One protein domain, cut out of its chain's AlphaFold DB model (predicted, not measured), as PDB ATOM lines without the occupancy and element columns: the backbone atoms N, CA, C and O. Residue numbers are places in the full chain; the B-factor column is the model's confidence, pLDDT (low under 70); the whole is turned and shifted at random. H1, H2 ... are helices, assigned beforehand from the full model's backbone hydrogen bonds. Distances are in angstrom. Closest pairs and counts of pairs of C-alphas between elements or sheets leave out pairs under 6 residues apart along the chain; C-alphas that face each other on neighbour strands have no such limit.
ATOM      1  N   GLU A   2      32.939  13.664   8.155       67.38
ATOM      2  CA  GLU A   2      32.721  15.095   7.897       67.38
ATOM      3  C   GLU A   2      32.359  15.917   9.141       67.38
ATOM      4  O   GLU A   2      33.060  16.869   9.452       67.38
ATOM      5  N   ALA A   3      31.354  15.490   9.916       75.25
ATOM      6  CA  ALA A   3      30.984  16.164  11.165       75.25
ATOM      7  C   ALA A   3      32.141  16.224  12.182       75.25
ATOM      8  O   ALA A   3      32.271  17.197  12.914       75.25
ATOM      9  N   VAL A   4      33.014  15.209  12.189       80.12
ATOM     10  CA  VAL A   4      34.210  15.172  13.046       80.12
ATOM     11  C   VAL A   4      35.266  16.158  12.540       80.12
ATOM     12  O   VAL A   4      35.815  16.906  13.334       80.12
ATOM     13  N   TYR A   5      35.510  16.218  11.225       80.44
ATOM     14  CA  TYR A   5      36.399  17.218  10.620       80.44
ATOM     15  C   TYR A   5      35.921  18.648  10.905       80.44
ATOM     16  O   TYR A   5      36.724  19.485  11.304       80.44
ATOM     17  N   ALA A   6      34.626  18.918  10.714       81.06
ATOM     18  CA  ALA A   6      34.042  20.230  10.958       81.06
ATOM     19  C   ALA A   6      34.150  20.619  12.437       81.06
ATOM     20  O   ALA A   6      34.661  21.690  12.732       81.06
ATOM     21  N   ALA A   7      33.785  19.724  13.361       85.88
ATOM     22  CA  ALA A   7      33.887  19.983  14.798       85.88
ATOM     23  C   ALA A   7      35.341  20.185  15.273       85.88
ATOM     24  O   ALA A   7      35.610  21.061  16.093       85.88
ATOM     25  N   GLU A   8      36.296  19.408  14.753       88.06
ATOM     26  CA  GLU A   8      37.723  19.608  15.042       88.06
ATOM     27  C   GLU A   8      38.218  20.960  14.505       88.06
ATOM     28  O   GLU A   8      38.902  21.694  15.219       88.06
ATOM     29  N   LEU A   9      37.846  21.321  13.272       89.00
ATOM     30  CA  LEU A   9      38.177  22.622  12.691       89.00
ATOM     31  C   LEU A   9      37.550  23.770  13.495       89.00
ATOM     32  O   LEU A   9      38.226  24.765  13.749       89.00
ATOM     33  N   ASP A  10      36.299  23.625  13.935       90.56
ATOM     34  CA  ASP A  10      35.608  24.589  14.793       90.56
ATOM     35  C   ASP A  10      36.382  24.817  16.092       90.56
ATOM     36  O   ASP A  10      36.622  25.964  16.473       90.56
ATOM     37  N   ALA A  11      36.834  23.740  16.738       93.12
ATOM     38  CA  ALA A  11      37.627  23.818  17.959       93.12
ATOM     39  C   ALA A  11      38.977  24.522  17.736       93.12
ATOM     40  O   ALA A  11      39.407  25.320  18.573       93.12
ATOM     41  N   ILE A  12      39.639  24.276  16.601       93.44
ATOM     42  CA  ILE A  12      40.909  24.933  16.253       93.44
ATOM     43  C   ILE A  12      40.699  26.422  15.984       93.44
ATOM     44  O   ILE A  12      41.463  27.247  16.481       93.44
ATOM     45  N   VAL A  13      39.665  26.785  15.229       94.06
ATOM     46  CA  VAL A  13      39.337  28.189  14.948       94.06
ATOM     47  C   VAL A  13      38.986  28.917  16.248       94.06
ATOM     48  O   VAL A  13      39.552  29.972  16.528       94.06
ATOM     49  N   ALA A  14      38.146  28.322  17.101       94.44
ATOM     50  CA  ALA A  14      37.767  28.897  18.394       94.44
ATOM     51  C   ALA A  14      38.957  29.050  19.360       94.44
ATOM     52  O   ALA A  14      38.997  29.985  20.165       94.44
ATOM     53  N   ALA A  15      39.956  28.166  19.269       97.00
ATOM     54  CA  ALA A  15      41.145  28.234  20.107       97.00
ATOM     55  C   ALA A  15      41.961  29.522  19.916       97.00
ATOM     56  O   ALA A  15      42.666  29.902  20.849       97.00
ATOM     57  N   ALA A  16      41.882  30.193  18.761       97.56
ATOM     58  CA  ALA A  16      42.619  31.435  18.520       97.56
ATOM     59  C   ALA A  16      42.237  32.526  19.526       97.56
ATOM     60  O   ALA A  16      43.112  33.094  20.176       97.56
ATOM     61  N   THR A  17      40.938  32.757  19.725       96.12
ATOM     62  CA  THR A  17      40.433  33.751  20.682       96.12
ATOM     63  C   THR A  17      40.828  33.407  22.115       96.12
ATOM     64  O   THR A  17      41.279  34.278  22.855       96.12
ATOM     65  N   GLY A  18      40.706  32.133  22.503       96.75
ATOM     66  CA  GLY A  18      41.093  31.681  23.842       96.75
ATOM     67  C   GLY A  18      42.584  31.882  24.115       96.75
ATOM     68  O   GLY A  18      42.948  32.469  25.128       96.75
ATOM     69  N   LEU A  19      43.441  31.466  23.177       97.62
ATOM     70  CA  LEU A  19      44.894  31.632  23.282       97.62
ATOM     71  C   LEU A  19      45.300  33.109  23.288       97.62
ATOM     72  O   LEU A  19      46.146  33.498  24.086       97.62
ATOM     73  N   ALA A  20      44.679  33.938  22.445       96.94
ATOM     74  CA  ALA A  20      44.940  35.376  22.409       96.94
ATOM     75  C   ALA A  20      44.592  36.079  23.731       96.94
ATOM     76  O   ALA A  20      45.178  37.119  24.030       96.94
ATOM     77  N   ALA A  21      43.644  35.534  24.499       95.75
ATOM     78  CA  ALA A  21      43.236  36.067  25.793       95.75
ATOM     79  C   ALA A  21      44.086  35.545  26.964       95.75
ATOM     80  O   ALA A  21      44.219  36.246  27.966       95.75
ATOM     81  N   SER A  22      44.633  34.328  26.871       96.19
ATOM     82  CA  SER A  22      45.304  33.662  27.996       96.19
ATOM     83  C   SER A  22      46.830  33.628  27.917       96.19
ATOM     84  O   SER A  22      47.472  33.358  28.928       96.19
ATOM     85  N   GLU A  23      47.424  33.863  26.746       96.25
ATOM     86  CA  GLU A  23      48.863  33.704  26.513       96.25
ATOM     87  C   GLU A  23      49.514  34.988  25.972       96.25
ATOM     88  O   GLU A  23      48.868  35.765  25.264       96.25
ATOM     89  N   PRO A  24      50.826  35.194  26.208       96.31
ATOM     90  CA  PRO A  24      51.601  36.176  25.456       96.31
ATOM     91  C   PRO A  24      51.431  35.956  23.939       96.31
ATOM     92  O   PRO A  24      51.494  34.803  23.504       96.31
ATOM     93  N   PRO A  25      51.279  37.006  23.108       94.75
ATOM     94  CA  PRO A  25      50.848  36.840  21.715       94.75
ATOM     95  C   PRO A  25      51.722  35.912  20.863       94.75
ATOM     96  O   PRO A  25      51.202  35.108  20.094       94.75
ATOM     97  N   GLU A  26      53.046  35.952  21.034       94.44
ATOM     98  CA  GLU A  26      53.961  35.044  20.327       94.44
ATOM     99  C   GLU A  26      53.725  33.573  20.709       94.44
ATOM    100  O   GLU A  26      53.747  32.683  19.855       94.44
ATOM    101  N   ARG A  27      53.449  33.310  21.995       96.94
ATOM    102  CA  ARG A  27      53.132  31.968  22.501       96.94
ATOM    103  C   ARG A  27      51.757  31.518  22.030       96.94
ATOM    104  O   ARG A  27      51.627  30.375  21.599       96.94
ATOM    105  N   ALA A  28      50.767  32.411  22.052       97.69
ATOM    106  CA  ALA A  28      49.430  32.159  21.524       97.69
ATOM    107  C   ALA A  28      49.499  31.726  20.053       97.69
ATOM    108  O   ALA A  28      48.962  30.683  19.676       97.69
ATOM    109  N   LEU A  29      50.234  32.491  19.241       96.62
ATOM    110  CA  LEU A  29      50.422  32.227  17.822       96.62
ATOM    111  C   LEU A  29      51.118  30.883  17.586       96.62
ATOM    112  O   LEU A  29      50.631  30.049  16.820       96.62
ATOM    113  N   ARG A  30      52.221  30.627  18.299       97.62
ATOM    114  CA  ARG A  30      52.973  29.376  18.169       97.62
ATOM    115  C   ARG A  30      52.169  28.148  18.597       97.62
ATOM    116  O   ARG A  30      52.264  27.097  17.954       97.62
ATOM    117  N   ALA A  31      51.403  28.264  19.679       97.88
ATOM    118  CA  ALA A  31      50.529  27.205  20.168       97.88
ATOM    119  C   ALA A  31      49.410  26.912  19.162       97.88
ATOM    120  O   ALA A  31      49.151  25.750  18.845       97.88
ATOM    121  N   TRP A  32      48.792  27.957  18.606       98.38
ATOM    122  CA  TRP A  32      47.733  27.810  17.614       98.38
ATOM    123  C   TRP A  32      48.240  27.173  16.309       98.38
ATOM    124  O   TRP A  32      47.633  26.217  15.825       98.38
ATOM    125  N   PHE A  33      49.403  27.600  15.792       97.38
ATOM    126  CA  PHE A  33      50.038  26.962  14.631       97.38
ATOM    127  C   PHE A  33      50.341  25.479  14.862       97.38
ATOM    128  O   PHE A  33      50.152  24.669  13.955       97.38
ATOM    129  N   GLY A  34      50.781  25.116  16.072       94.75
ATOM    130  CA  GLY A  34      50.999  23.721  16.457       94.75
ATOM    131  C   GLY A  34      49.716  22.893  16.366       94.75
ATOM    132  O   GLY A  34      49.699  21.880  15.671       94.75
ATOM    133  N   ARG A  35      48.622  23.372  16.975       95.00
ATOM    134  CA  ARG A  35      47.309  22.697  16.944       95.00
ATOM    135  C   ARG A  35      46.780  22.516  15.522       95.00
ATOM    136  O   ARG A  35      46.312  21.437  15.165       95.00
ATOM    137  N   TYR A  36      46.880  23.552  14.690       92.56
ATOM    138  CA  TYR A  36      46.473  23.442  13.291       92.56
ATOM    139  C   TYR A  36      47.377  22.476  12.506       92.56
ATOM    140  O   TYR A  36      46.892  21.701  11.685       92.56
ATOM    141  N   GLY A  37      48.679  22.451  12.802       89.62
ATOM    142  CA  GLY A  37      49.618  21.496  12.216       89.62
ATOM    143  C   GLY A  37      49.325  20.041  12.583       89.62
ATOM    144  O   GLY A  37      49.377  19.178  11.707       89.62
ATOM    145  N   GLU A  38      48.969  19.762  13.837       88.38
ATOM    146  CA  GLU A  38      48.540  18.432  14.295       88.38
ATOM    147  C   GLU A  38      47.278  17.969  13.567       88.38
ATOM    148  O   GLU A  38      47.225  16.842  13.069       88.38
ATOM    149  N   PHE A  39      46.298  18.862  13.415       86.62
ATOM    150  CA  PHE A  39      45.099  18.601  12.625       86.62
ATOM    151  C   PHE A  39      45.433  18.257  11.174       86.62
ATOM    152  O   PHE A  39      45.020  17.210  10.678       86.62
ATOM    153  N   VAL A  40      46.247  19.076  10.501       83.44
ATOM    154  CA  VAL A  40      46.670  18.809   9.118       83.44
ATOM    155  C   VAL A  40      47.432  17.482   9.018       83.44
ATOM    156  O   VAL A  40      47.186  16.700   8.097       83.44
ATOM    157  N   ALA A  41      48.322  17.186   9.969       81.19
ATOM    158  CA  ALA A  41      49.105  15.954   9.988       81.19
ATOM    159  C   ALA A  41      48.232  14.705  10.159       81.19
ATOM    160  O   ALA A  41      48.383  13.759   9.383       81.19
ATOM    161  N   ALA A  42      47.279  14.726  11.095       80.25
ATOM    162  CA  ALA A  42      46.334  13.633  11.314       80.25
ATOM    163  C   ALA A  42      45.500  13.327  10.060       80.25
ATOM    164  O   ALA A  42      45.119  12.181   9.820       80.25
ATOM    165  N   LYS A  43      45.236  14.343   9.228       73.75
ATOM    166  CA  LYS A  43      44.446  14.195   8.003       73.75
ATOM    167  C   LYS A  43      45.265  13.881   6.746       73.75
ATOM    168  O   LYS A  43      44.658  13.520   5.739       73.75
ATOM    169  N   ARG A  44      46.607  13.932   6.768       68.31
ATOM    170  CA  ARG A  44      47.435  13.551   5.596       68.31
ATOM    171  C   ARG A  44      47.195  12.106   5.153       68.31
ATOM    172  O   ARG A  44      47.159  11.846   3.956       68.31
ATOM    173  N   GLY A  45      46.948  11.191   6.093       63.25
ATOM    174  CA  GLY A  45      46.570   9.801   5.792       63.25
ATOM    175  C   GLY A  45      45.140   9.629   5.256       63.25
ATOM    176  O   GLY A  45      44.777   8.545   4.821       63.25
ATOM    177  N   MET A  46      44.327  10.691   5.273       68.19
ATOM    178  CA  MET A  46      42.928  10.709   4.827       68.19
ATOM    179  C   MET A  46      42.721  11.587   3.584       68.19
ATOM    180  O   MET A  46      41.583  11.949   3.276       68.19
ATOM    181  N   ALA A  47      43.799  11.964   2.888       70.25
ATOM    182  CA  ALA A  47      43.758  12.940   1.802       70.25
ATOM    183  C   ALA A  47      42.742  12.575   0.706       70.25
ATOM    184  O   ALA A  47      41.988  13.442   0.270       70.25
ATOM    185  N   ASP A  48      42.664  11.299   0.319       64.38
ATOM    186  CA  ASP A  48      41.739  10.827  -0.722       64.38
ATOM    187  C   ASP A  48      40.274  10.835  -0.252       64.38
ATOM    188  O   ASP A  48      39.367  11.225  -0.994       64.38
ATOM    189  N   THR A  49      40.031  10.497   1.016       71.44
ATOM    190  CA  THR A  49      38.701  10.563   1.642       71.44
ATOM    191  C   THR A  49      38.203  12.003   1.748       71.44
ATOM    192  O   THR A  49      37.037  12.283   1.463       71.44
ATOM    193  N   LEU A  50      39.077  12.932   2.146       70.12
ATOM    194  CA  LEU A  50      38.746  14.354   2.216       70.12
ATOM    195  C   LEU A  50      38.528  14.945   0.827       70.12
ATOM    196  O   LEU A  50      37.570  15.690   0.641       70.12
ATOM    197  N   ARG A  51      39.346  14.561  -0.158       70.06
ATOM    198  CA  ARG A  51      39.157  14.969  -1.555       70.06
ATOM    199  C   ARG A  51      37.789  14.548  -2.075       70.06
ATOM    200  O   ARG A  51      37.042  15.389  -2.548       70.06
ATOM    201  N   SER A  52      37.400  13.301  -1.822       73.12
ATOM    202  CA  SER A  52      36.071  12.788  -2.176       73.12
ATOM    203  C   SER A  52      34.923  13.538  -1.477       73.12
ATOM    204  O   SER A  52      33.808  13.592  -1.991       73.12
ATOM    205  N   ALA A  53      35.154  14.102  -0.286       70.12
ATOM    206  CA  ALA A  53      34.172  14.938   0.406       70.12
ATOM    207  C   ALA A  53      34.081  16.359  -0.169       70.12
ATOM    208  O   ALA A  53      32.973  16.885  -0.274       70.12
ATOM    209  N   PHE A  54      35.210  16.943  -0.577       75.00
ATOM    210  CA  PHE A  54      35.246  18.216  -1.298       75.00
ATOM    211  C   PHE A  54      34.586  18.102  -2.679       75.00
ATOM    212  O   PHE A  54      33.727  18.914  -3.006       75.00
ATOM    213  N   ASP A  55      34.900  17.051  -3.440       73.75
ATOM    214  CA  ASP A  55      34.321  16.803  -4.768       73.75
ATOM    215  C   ASP A  55      32.804  16.561  -4.698       73.75
ATOM    216  O   ASP A  55      32.059  16.944  -5.596       73.75
ATOM    217  N   ALA A  56      32.325  15.969  -3.598       76.81
ATOM    218  CA  ALA A  56      30.900  15.780  -3.329       76.81
ATOM    219  C   ALA A  56      30.187  17.049  -2.810       76.81
ATOM    220  O   ALA A  56      29.008  16.973  -2.470       76.81
ATOM    221  N   GLY A  57      30.887  18.185  -2.686       73.00
ATOM    222  CA  GLY A  57      30.337  19.457  -2.195       73.00
ATOM    223  C   GLY A  57      29.977  19.471  -0.707       73.00
ATOM    224  O   GLY A  57      29.336  20.402  -0.230       73.00
ATOM    225  N   ARG A  58      30.379  18.437   0.033       71.69
ATOM    226  CA  ARG A  58      30.071  18.266   1.457       71.69
ATOM    227  C   ARG A  58      31.002  19.078   2.363       71.69
ATOM    228  O   ARG A  58      30.644  19.463   3.466       71.69
ATOM    229  N   LEU A  59      32.200  19.381   1.871       69.56
ATOM    230  CA  LEU A  59      33.126  20.346   2.462       69.56
ATOM    231  C   LEU A  59      33.520  21.367   1.394       69.56
ATOM    232  O   LEU A  59      33.533  21.049   0.207       69.56
ATOM    233  N   THR A  60      33.898  22.575   1.808       75.06
ATOM    234  CA  THR A  60      34.359  23.635   0.899       75.06
ATOM    235  C   THR A  60      35.750  24.135   1.314       75.06
ATOM    236  O   THR A  60      35.923  24.631   2.433       75.06
ATOM    237  N   PRO A  61      36.775  24.052   0.438       68.81
ATOM    238  CA  PRO A  61      38.128  24.502   0.782       68.81
ATOM    239  C   PRO A  61      38.197  26.007   1.075       68.81
ATOM    240  O   PRO A  61      38.968  26.441   1.931       68.81
ATOM    241  N   SER A  62      37.368  26.800   0.390       72.19
ATOM    242  CA  SER A  62      37.266  28.252   0.570       72.19
ATOM    243  C   SER A  62      36.782  28.630   1.970       72.19
ATOM    244  O   SER A  62      37.353  29.528   2.588       72.19
ATOM    245  N   THR A  63      35.791  27.917   2.513       80.06
ATOM    246  CA  THR A  63      35.268  28.164   3.864       80.06
ATOM    247  C   THR A  63      36.296  27.791   4.925       80.06
ATOM    248  O   THR A  63      36.542  28.586   5.826       80.06
ATOM    249  N   THR A  64      36.966  26.639   4.799       84.12
ATOM    250  CA  THR A  64      38.063  26.278   5.713       84.12
ATOM    251  C   THR A  64      39.164  27.335   5.692       84.12
ATOM    252  O   THR A  64      39.570  27.813   6.749       84.12
ATOM    253  N   ARG A  65      39.626  27.741   4.500       86.25
ATOM    254  CA  ARG A  65      40.688  28.746   4.369       86.25
ATOM    255  C   ARG A  65      40.288  30.076   5.002       86.25
ATOM    256  O   ARG A  65      41.074  30.620   5.764       86.25
ATOM    257  N   THR A  66      39.074  30.553   4.734       91.88
ATOM    258  CA  THR A  66      38.556  31.815   5.290       91.88
ATOM    259  C   THR A  66      38.590  31.797   6.815       91.88
ATOM    260  O   THR A  66      39.179  32.680   7.428       91.88
ATOM    261  N   ARG A  67      38.072  30.731   7.431       93.06
ATOM    262  CA  ARG A  67      38.014  30.596   8.894       93.06
ATOM    263  C   ARG A  67      39.394  30.486   9.545       93.06
ATOM    264  O   ARG A  67      39.628  31.031  10.620       93.06
ATOM    265  N   VAL A  68      40.326  29.790   8.893       94.31
ATOM    266  CA  VAL A  68      41.732  29.720   9.324       94.31
ATOM    267  C   VAL A  68      42.383  31.102   9.230       94.31
ATOM    268  O   VAL A  68      43.076  31.509  10.157       94.31
ATOM    269  N   THR A  69      42.132  31.852   8.155       96.88
ATOM    270  CA  THR A  69      42.639  33.221   7.989       96.88
ATOM    271  C   THR A  69      42.071  34.184   9.031       96.88
ATOM    272  O   THR A  69      42.824  34.984   9.581       96.88
ATOM    273  N   GLU A  70      40.786  34.083   9.369       97.75
ATOM    274  CA  GLU A  70      40.172  34.866  10.452       97.75
ATOM    275  C   GLU A  70      40.834  34.577  11.807       97.75
ATOM    276  O   GLU A  70      41.210  35.503  12.526       97.75
ATOM    277  N   ALA A  71      41.056  33.300  12.129       98.00
ATOM    278  CA  ALA A  71      41.741  32.888  13.354       98.00
ATOM    279  C   ALA A  71      43.183  33.427  13.437       98.00
ATOM    280  O   ALA A  71      43.607  33.915  14.486       98.00
ATOM    281  N   VAL A  72      43.923  33.402  12.323       98.31
ATOM    282  CA  VAL A  72      45.244  34.046  12.223       98.31
ATOM    283  C   VAL A  72      45.134  35.553  12.458       98.31
ATOM    284  O   VAL A  72      45.941  36.109  13.199       98.31
ATOM    285  N   GLY A  73      44.126  36.208  11.876       98.19
ATOM    286  CA  GLY A  73      43.866  37.636  12.057       98.19
ATOM    287  C   GLY A  73      43.705  38.031  13.526       98.19
ATOM    288  O   GLY A  73      44.356  38.973  13.967       98.19
ATOM    289  N   VAL A  74      42.937  37.262  14.304       98.31
ATOM    290  CA  VAL A  74      42.752  37.486  15.754       98.31
ATOM    291  C   VAL A  74      44.087  37.471  16.508       98.31
ATOM    292  O   VAL A  74      44.343  38.321  17.364       98.31
ATOM    293  N   LEU A  75      44.957  36.512  16.191       98.44
ATOM    294  CA  LEU A  75      46.254  36.363  16.853       98.44
ATOM    295  C   LEU A  75      47.225  37.483  16.456       98.44
ATOM    296  O   LEU A  75      47.913  38.032  17.321       98.44
ATOM    297  N   LEU A  76      47.251  37.849  15.169       98.31
ATOM    298  CA  LEU A  76      48.049  38.970  14.671       98.31
ATOM    299  C   LEU A  76      47.611  40.287  15.313       98.31
ATOM    300  O   LEU A  76      48.457  41.022  15.812       98.31
ATOM    301  N   GLU A  77      46.305  40.550  15.384       97.88
ATOM    302  CA  GLU A  77      45.773  41.770  15.991       97.88
ATOM    303  C   GLU A  77      46.176  41.887  17.468       97.88
ATOM    304  O   GLU A  77      46.629  42.946  17.907       97.88
ATOM    305  N   SER A  78      46.082  40.788  18.227       97.31
ATOM    306  CA  SER A  78      46.537  40.744  19.622       97.31
ATOM    307  C   SER A  78      48.027  41.094  19.748       97.31
ATOM    308  O   SER A  78      48.409  41.942  20.558       97.31
ATOM    309  N   GLY A  79      48.880  40.505  18.901       97.19
ATOM    310  CA  GLY A  79      50.321  40.757  18.929       97.19
ATOM    311  C   GLY A  79      50.729  42.148  18.451       97.19
ATOM    312  O   GLY A  79      51.626  42.752  19.043       97.19
ATOM    313  N   THR A  80      50.048  42.694  17.444       97.06
ATOM    314  CA  THR A  80      50.246  44.077  16.998       97.06
ATOM    315  C   THR A  80      49.842  45.065  18.087       97.06
ATOM    316  O   THR A  80      50.596  45.992  18.375       97.06
ATOM    317  N   ARG A  81      48.704  44.845  18.760       96.38
ATOM    318  CA  ARG A  81      48.240  45.702  19.865       96.38
ATOM    319  C   ARG A  81      49.206  45.696  21.052       96.38
ATOM    320  O   ARG A  81      49.381  46.719  21.703       96.38
ATOM    321  N   ALA A  82      49.849  44.559  21.309       95.81
ATOM    322  CA  ALA A  82      50.883  44.419  22.332       95.81
ATOM    323  C   ALA A  82      52.271  44.935  21.894       95.81
ATOM    324  O   ALA A  82      53.191  44.952  22.708       95.81
ATOM    325  N   GLY A  83      52.452  45.328  20.628       95.75
ATOM    326  CA  GLY A  83      53.731  45.808  20.092       95.75
ATOM    327  C   GLY A  83      54.802  44.725  19.917       95.75
ATOM    328  O   GLY A  83      55.969  45.050  19.706       95.75
ATOM    329  N   VAL A  84      54.426  43.445  20.001       96.25
ATOM    330  CA  VAL A  84      55.350  42.297  19.909       96.25
ATOM    331  C   VAL A  84      55.308  41.596  18.556       96.25
ATOM    332  O   VAL A  84      56.121  40.714  18.317       96.25
ATOM    333  N   LEU A  85      54.389  41.981  17.665       96.69
ATOM    334  CA  LEU A  85      54.370  41.562  16.264       96.69
ATOM    335  C   LEU A  85      54.360  42.790  15.349       96.69
ATOM    336  O   LEU A  85      53.789  43.830  15.682       96.69
ATOM    337  N   ARG A  86      54.983  42.666  14.176       96.44
ATOM    338  CA  ARG A  86      55.009  43.725  13.159       96.44
ATOM    339  C   ARG A  86      53.599  43.983  12.584       96.44
ATOM    340  O   ARG A  86      52.867  43.025  12.347       96.44
ATOM    341  N   PRO A  87      53.207  45.249  12.345       95.69
ATOM    342  CA  PRO A  87      51.845  45.602  11.922       95.69
ATOM    343  C   PRO A  87      51.602  45.483  10.409       95.69
ATOM    344  O   PRO A  87      50.474  45.624   9.952       95.69
ATOM    345  N   ASP A  88      52.651  45.281   9.614       95.50
ATOM    346  CA  ASP A  88      52.627  45.339   8.148       95.50
ATOM    347  C   ASP A  88      52.447  43.963   7.486       95.50
ATOM    348  O   ASP A  88      52.776  43.786   6.314       95.50
ATOM    349  N   VAL A  89      51.949  42.976   8.232       96.56
ATOM    350  CA  VAL A  89      51.724  41.613   7.740       96.56
ATOM    351  C   VAL A  89      50.235  41.307   7.704       96.56
ATOM    352  O   VAL A  89      49.509  41.537   8.670       96.56
ATOM    353  N   ARG A  90      49.784  40.747   6.581       97.50
ATOM    354  CA  ARG A  90      48.391  40.370   6.374       97.50
ATOM    355  C   ARG A  90      48.142  38.911   6.767       97.50
ATOM    356  O   ARG A  90      49.009  38.048   6.633       97.50
ATOM    357  N   ALA A  91      46.934  38.618   7.246       97.69
ATOM    358  CA  ALA A  91      46.572  37.277   7.712       97.69
ATOM    359  C   ALA A  91      46.513  36.229   6.583       97.69
ATOM    360  O   ALA A  91      46.807  35.052   6.812       97.69
ATOM    361  N   ASP A  92      46.152  36.640   5.365       96.31
ATOM    362  CA  ASP A  92      46.137  35.798   4.163       96.31
ATOM    363  C   ASP A  92      47.550  35.330   3.779       96.31
ATOM    364  O   ASP A  92      47.735  34.141   3.496       96.31
ATOM    365  N   ASP A  93      48.547  36.214   3.875       97.06
ATOM    366  CA  ASP A  93      49.963  35.887   3.652       97.06
ATOM    367  C   ASP A  93      50.480  34.875   4.685       97.06
ATOM    368  O   ASP A  93      51.092  33.863   4.336       97.06
ATOM    369  N   VAL A  94      50.180  35.091   5.969       97.62
ATOM    370  CA  VAL A  94      50.576  34.164   7.046       97.62
ATOM    371  C   VAL A  94      49.894  32.809   6.887       97.62
ATOM    372  O   VAL A  94      50.530  31.771   7.068       97.62
ATOM    373  N   THR A  95      48.622  32.799   6.483       95.50
ATOM    374  CA  THR A  95      47.899  31.557   6.178       95.50
ATOM    375  C   THR A  95      48.573  30.803   5.029       95.50
ATOM    376  O   THR A  95      48.730  29.582   5.098       95.50
ATOM    377  N   ALA A  96      49.004  31.508   3.979       91.19
ATOM    378  CA  ALA A  96      49.718  30.903   2.858       91.19
ATOM    379  C   ALA A  96      51.078  30.320   3.285       91.19
ATOM    380  O   ALA A  96      51.386  29.181   2.932       91.19
ATOM    381  N   LEU A  97      51.853  31.048   4.095       95.12
ATOM    382  CA  LEU A  97      53.126  30.568   4.645       95.12
ATOM    383  C   LEU A  97      52.942  29.320   5.513       95.12
ATOM    384  O   LEU A  97      53.687  28.351   5.368       95.12
ATOM    385  N   LEU A  98      51.918  29.306   6.367       93.12
ATOM    386  CA  LEU A  98      51.586  28.171   7.226       93.12
ATOM    387  C   LEU A  98      51.270  26.908   6.409       93.12
ATOM    388  O   LEU A  98      51.765  25.823   6.716       93.12
ATOM    389  N   LEU A  99      50.505  27.049   5.322       88.31
ATOM    390  CA  LEU A  99      50.276  25.954   4.377       88.31
ATOM    391  C   LEU A  99      51.581  25.505   3.707       88.31
ATOM    392  O   LEU A  99      51.823  24.304   3.600       88.31
ATOM    393  N   GLY A 100      52.438  26.446   3.310       88.00
ATOM    394  CA  GLY A 100      53.760  26.159   2.752       88.00
ATOM    395  C   GLY A 100      54.628  25.316   3.689       88.00
ATOM    396  O   GLY A 100      55.227  24.336   3.245       88.00
ATOM    397  N   VAL A 101      54.628  25.622   4.993       91.06
ATOM    398  CA  VAL A 101      55.318  24.820   6.017       91.06
ATOM    399  C   VAL A 101      54.826  23.376   6.002       91.06
ATOM    400  O   VAL A 101      55.632  22.446   5.979       91.06
ATOM    401  N   PHE A 102      53.512  23.163   5.966       85.00
ATOM    402  CA  PHE A 102      52.959  21.813   5.948       85.00
ATOM    403  C   PHE A 102      53.224  21.089   4.626       85.00
ATOM    404  O   PHE A 102      53.500  19.894   4.631       85.00
ATOM    405  N   LEU A 103      53.184  21.765   3.487       81.56
ATOM    406  CA  LEU A 103      53.465  21.113   2.207       81.56
ATOM    407  C   LEU A 103      54.950  20.762   2.040       81.56
ATOM    408  O   LEU A 103      55.274  19.775   1.386       81.56
ATOM    409  N   SER A 104      55.836  21.536   2.664       82.31
ATOM    410  CA  SER A 104      57.289  21.359   2.558       82.31
ATOM    411  C   SER A 104      57.849  20.387   3.594       82.31
ATOM    412  O   SER A 104      58.879  19.753   3.363       82.31
ATOM    413  N   ALA A 105      57.188  20.256   4.747       77.19
ATOM    414  CA  ALA A 105      57.572  19.277   5.747       77.19
ATOM    415  C   ALA A 105      57.386  17.870   5.161       77.19
ATOM    416  O   ALA A 105      56.263  17.430   4.924       77.19
ATOM    417  N   GLY A 106      58.505  17.181   4.912       70.06
ATOM    418  CA  GLY A 106      58.517  15.831   4.347       70.06
ATOM    419  C   GLY A 106      57.686  14.819   5.157       70.06
ATOM    420  O   GLY A 106      57.170  15.148   6.223       70.06
ATOM    421  N   PRO A 107      57.591  13.553   4.716       68.75
ATOM    422  CA  PRO A 107      56.594  12.589   5.206       68.75
ATOM    423  C   PRO A 107      56.545  12.388   6.730       68.75
ATOM    424  O   PRO A 107      55.491  12.083   7.278       68.75
ATOM    425  N   ARG A 108      57.678  12.567   7.420       73.62
ATOM    426  CA  ARG A 108      57.797  12.428   8.882       73.62
ATOM    427  C   ARG A 108      57.531  13.716   9.664       73.62
ATOM    428  O   ARG A 108      57.501  13.690  10.885       73.62
ATOM    429  N   GLY A 109      57.378  14.852   8.989       79.06
ATOM    430  CA  GLY A 109      57.041  16.128   9.617       79.06
ATOM    431  C   GLY A 109      58.122  16.715  10.532       79.06
ATOM    432  O   GLY A 109      57.862  17.732  11.167       79.06
ATOM    433  N   GLU A 110      59.327  16.141  10.579       85.69
ATOM    434  CA  GLU A 110      60.398  16.485  11.536       85.69
ATOM    435  C   GLU A 110      60.854  17.952  11.466       85.69
ATOM    436  O   GLU A 110      61.392  18.492  12.434       85.69
ATOM    437  N   GLN A 111      60.665  18.601  10.313       90.06
ATOM    438  CA  GLN A 111      60.995  20.015  10.110       90.06
ATOM    439  C   GLN A 111      59.870  20.959  10.548       90.06
ATOM    440  O   GLN A 111      60.144  22.128  10.805       90.06
ATOM    441  N   THR A 112      58.630  20.471  10.675       91.31
ATOM    442  CA  THR A 112      57.446  21.301  10.957       91.31
ATOM    443  C   THR A 112      57.639  22.185  12.185       91.31
ATOM    444  O   THR A 112      57.443  23.388  12.046       91.31
ATOM    445  N   PRO A 113      58.078  21.674  13.358       93.69
ATOM    446  CA  PRO A 113      58.224  22.521  14.538       93.69
ATOM    447  C   PRO A 113      59.202  23.676  14.308       93.69
ATOM    448  O   PRO A 113      58.859  24.817  14.592       93.69
ATOM    449  N   ARG A 114      60.361  23.392  13.690       95.31
ATOM    450  CA  ARG A 114      61.390  24.402  13.389       95.31
ATOM    451  C   ARG A 114      60.901  25.441  12.381       95.31
ATOM    452  O   ARG A 114      61.191  26.619  12.526       95.31
ATOM    453  N   LEU A 115      60.151  25.019  11.364       95.88
ATOM    454  CA  LEU A 115      59.576  25.929  10.372       95.88
ATOM    455  C   LEU A 115      58.474  26.818  10.968       95.88
ATOM    456  O   LEU A 115      58.364  27.981  10.591       95.88
ATOM    457  N   LEU A 116      57.683  26.297  11.910       96.19
ATOM    458  CA  LEU A 116      56.710  27.100  12.652       96.19
ATOM    459  C   LEU A 116      57.397  28.116  13.571       96.19
ATOM    460  O   LEU A 116      56.921  29.243  13.663       96.19
ATOM    461  N   ASP A 117      58.510  27.748  14.210       96.88
ATOM    462  CA  ASP A 117      59.309  28.683  15.011       96.88
ATOM    463  C   ASP A 117      59.843  29.827  14.131       96.88
ATOM    464  O   ASP A 117      59.635  30.997  14.447       96.88
ATOM    465  N   LEU A 118      60.407  29.503  12.959       97.12
ATOM    466  CA  LEU A 118      60.869  30.500  11.982       97.12
ATOM    467  C   LEU A 118      59.740  31.408  11.475       97.12
ATOM    468  O   LEU A 118      59.953  32.603  11.267       97.12
ATOM    469  N   LEU A 119      58.540  30.860  11.271       96.56
ATOM    470  CA  LEU A 119      57.376  31.649  10.877       96.56
ATOM    471  C   LEU A 119      56.983  32.650  11.971       96.56
ATOM    472  O   LEU A 119      56.680  33.795  11.655       96.56
ATOM    473  N   VAL A 120      57.014  32.250  13.246       97.12
ATOM    474  CA  VAL A 120      56.741  33.162  14.370       97.12
ATOM    475  C   VAL A 120      57.828  34.233  14.475       97.12
ATOM    476  O   VAL A 120      57.505  35.411  14.615       97.12
ATOM    477  N   ASP A 121      59.101  33.863  14.324       96.62
ATOM    478  CA  ASP A 121      60.213  34.818  14.339       96.62
ATOM    479  C   ASP A 121      60.100  35.861  13.212       96.62
ATOM    480  O   ASP A 121      60.367  37.043  13.432       96.62
ATOM    481  N   ALA A 122      59.637  35.465  12.021       95.38
ATOM    482  CA  ALA A 122      59.429  36.373  10.888       95.38
ATOM    483  C   ALA A 122      58.339  37.441  11.130       95.38
ATOM    484  O   ALA A 122      58.280  38.448  10.410       95.38
ATOM    485  N   LEU A 123      57.479  37.222  12.129       96.81
ATOM    486  CA  LEU A 123      56.385  38.114  12.512       96.81
ATOM    487  C   LEU A 123      56.767  39.083  13.631       96.81
ATOM    488  O   LEU A 123      55.996  39.995  13.931       96.81
ATOM    489  N   ARG A 124      57.958  38.945  14.216       95.56
ATOM    490  CA  ARG A 124      58.466  39.896  15.205       95.56
ATOM    491  C   ARG A 124      58.734  41.275  14.588       95.56
ATOM    492  O   ARG A 124      58.939  41.382  13.373       95.56
TER     493      ARG A 124
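What this domain is: This is residues 2 to 124 of the 181 residues of a protein of Streptomyces sp. (strain SPB074) (UniProt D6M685). Three long helices, H1, H2 and H4, stand side by side in an up-and-down bundle, each running against the one before it, and a shorter helical hairpin of H5 and H6 packs on it, H5 on H4 and H6 on H2. The short H3 sits crosswise at one end of the bundle. The printed part has 123 residues with six named helices, H1 to H6 in order, and no named strand: all helix. It is compact, with a radius of gyration of the C-alphas of 14.5 A, and spans 44 by 27 by 23 A.

Where its parts are: Find C-alpha 2 at (32.721, 15.095, 7.897); from there H1 runs 30.1 A to residue 22, with a kink of 27 degrees near residue 16. H2 holds residues 25 to 44, 28.5 A, and H3 residues 47 to 55. Find C-alpha 61 at (38.128, 24.502, 0.782), where H4 begins its 30.3 A to residue 81. H5 holds residues 91 to 104, 19.9 A, and H6 residues 112 to 121, ending at (60.213, 34.818, 14.339).

How they stand to each other: Look first at the hairpin H1 and H2, which touch, with closest C-alphas of Leu 19 and Ala 28 4.9 A apart. H4 touches H1 at a shallow tilt of 7 degrees, the same way, closest at the C-alphas of Ala 16 and Ala 71, 5.4 A. H6 touches H2, the hub, closest at the C-alphas of Arg 30 and Val 120, 6.6 A. H5, with residues 91 to 95 alone, touches H4 at a steep tilt of 65 degrees, closest at the C-alphas of Gly 73 and Ala 91, 5.1 A. H3 touches no helix. Every O i to N i+4 pair is within hydrogen-bond range in H2 to H6, and 14 of 17 in H1.

The domain as a whole: The C-alphas farthest apart, Ala 56 and Gly 83, are 44.4 A apart. The printed part has no cut and no long link. Eight residues have pLDDT under 70, among them 44 to 46.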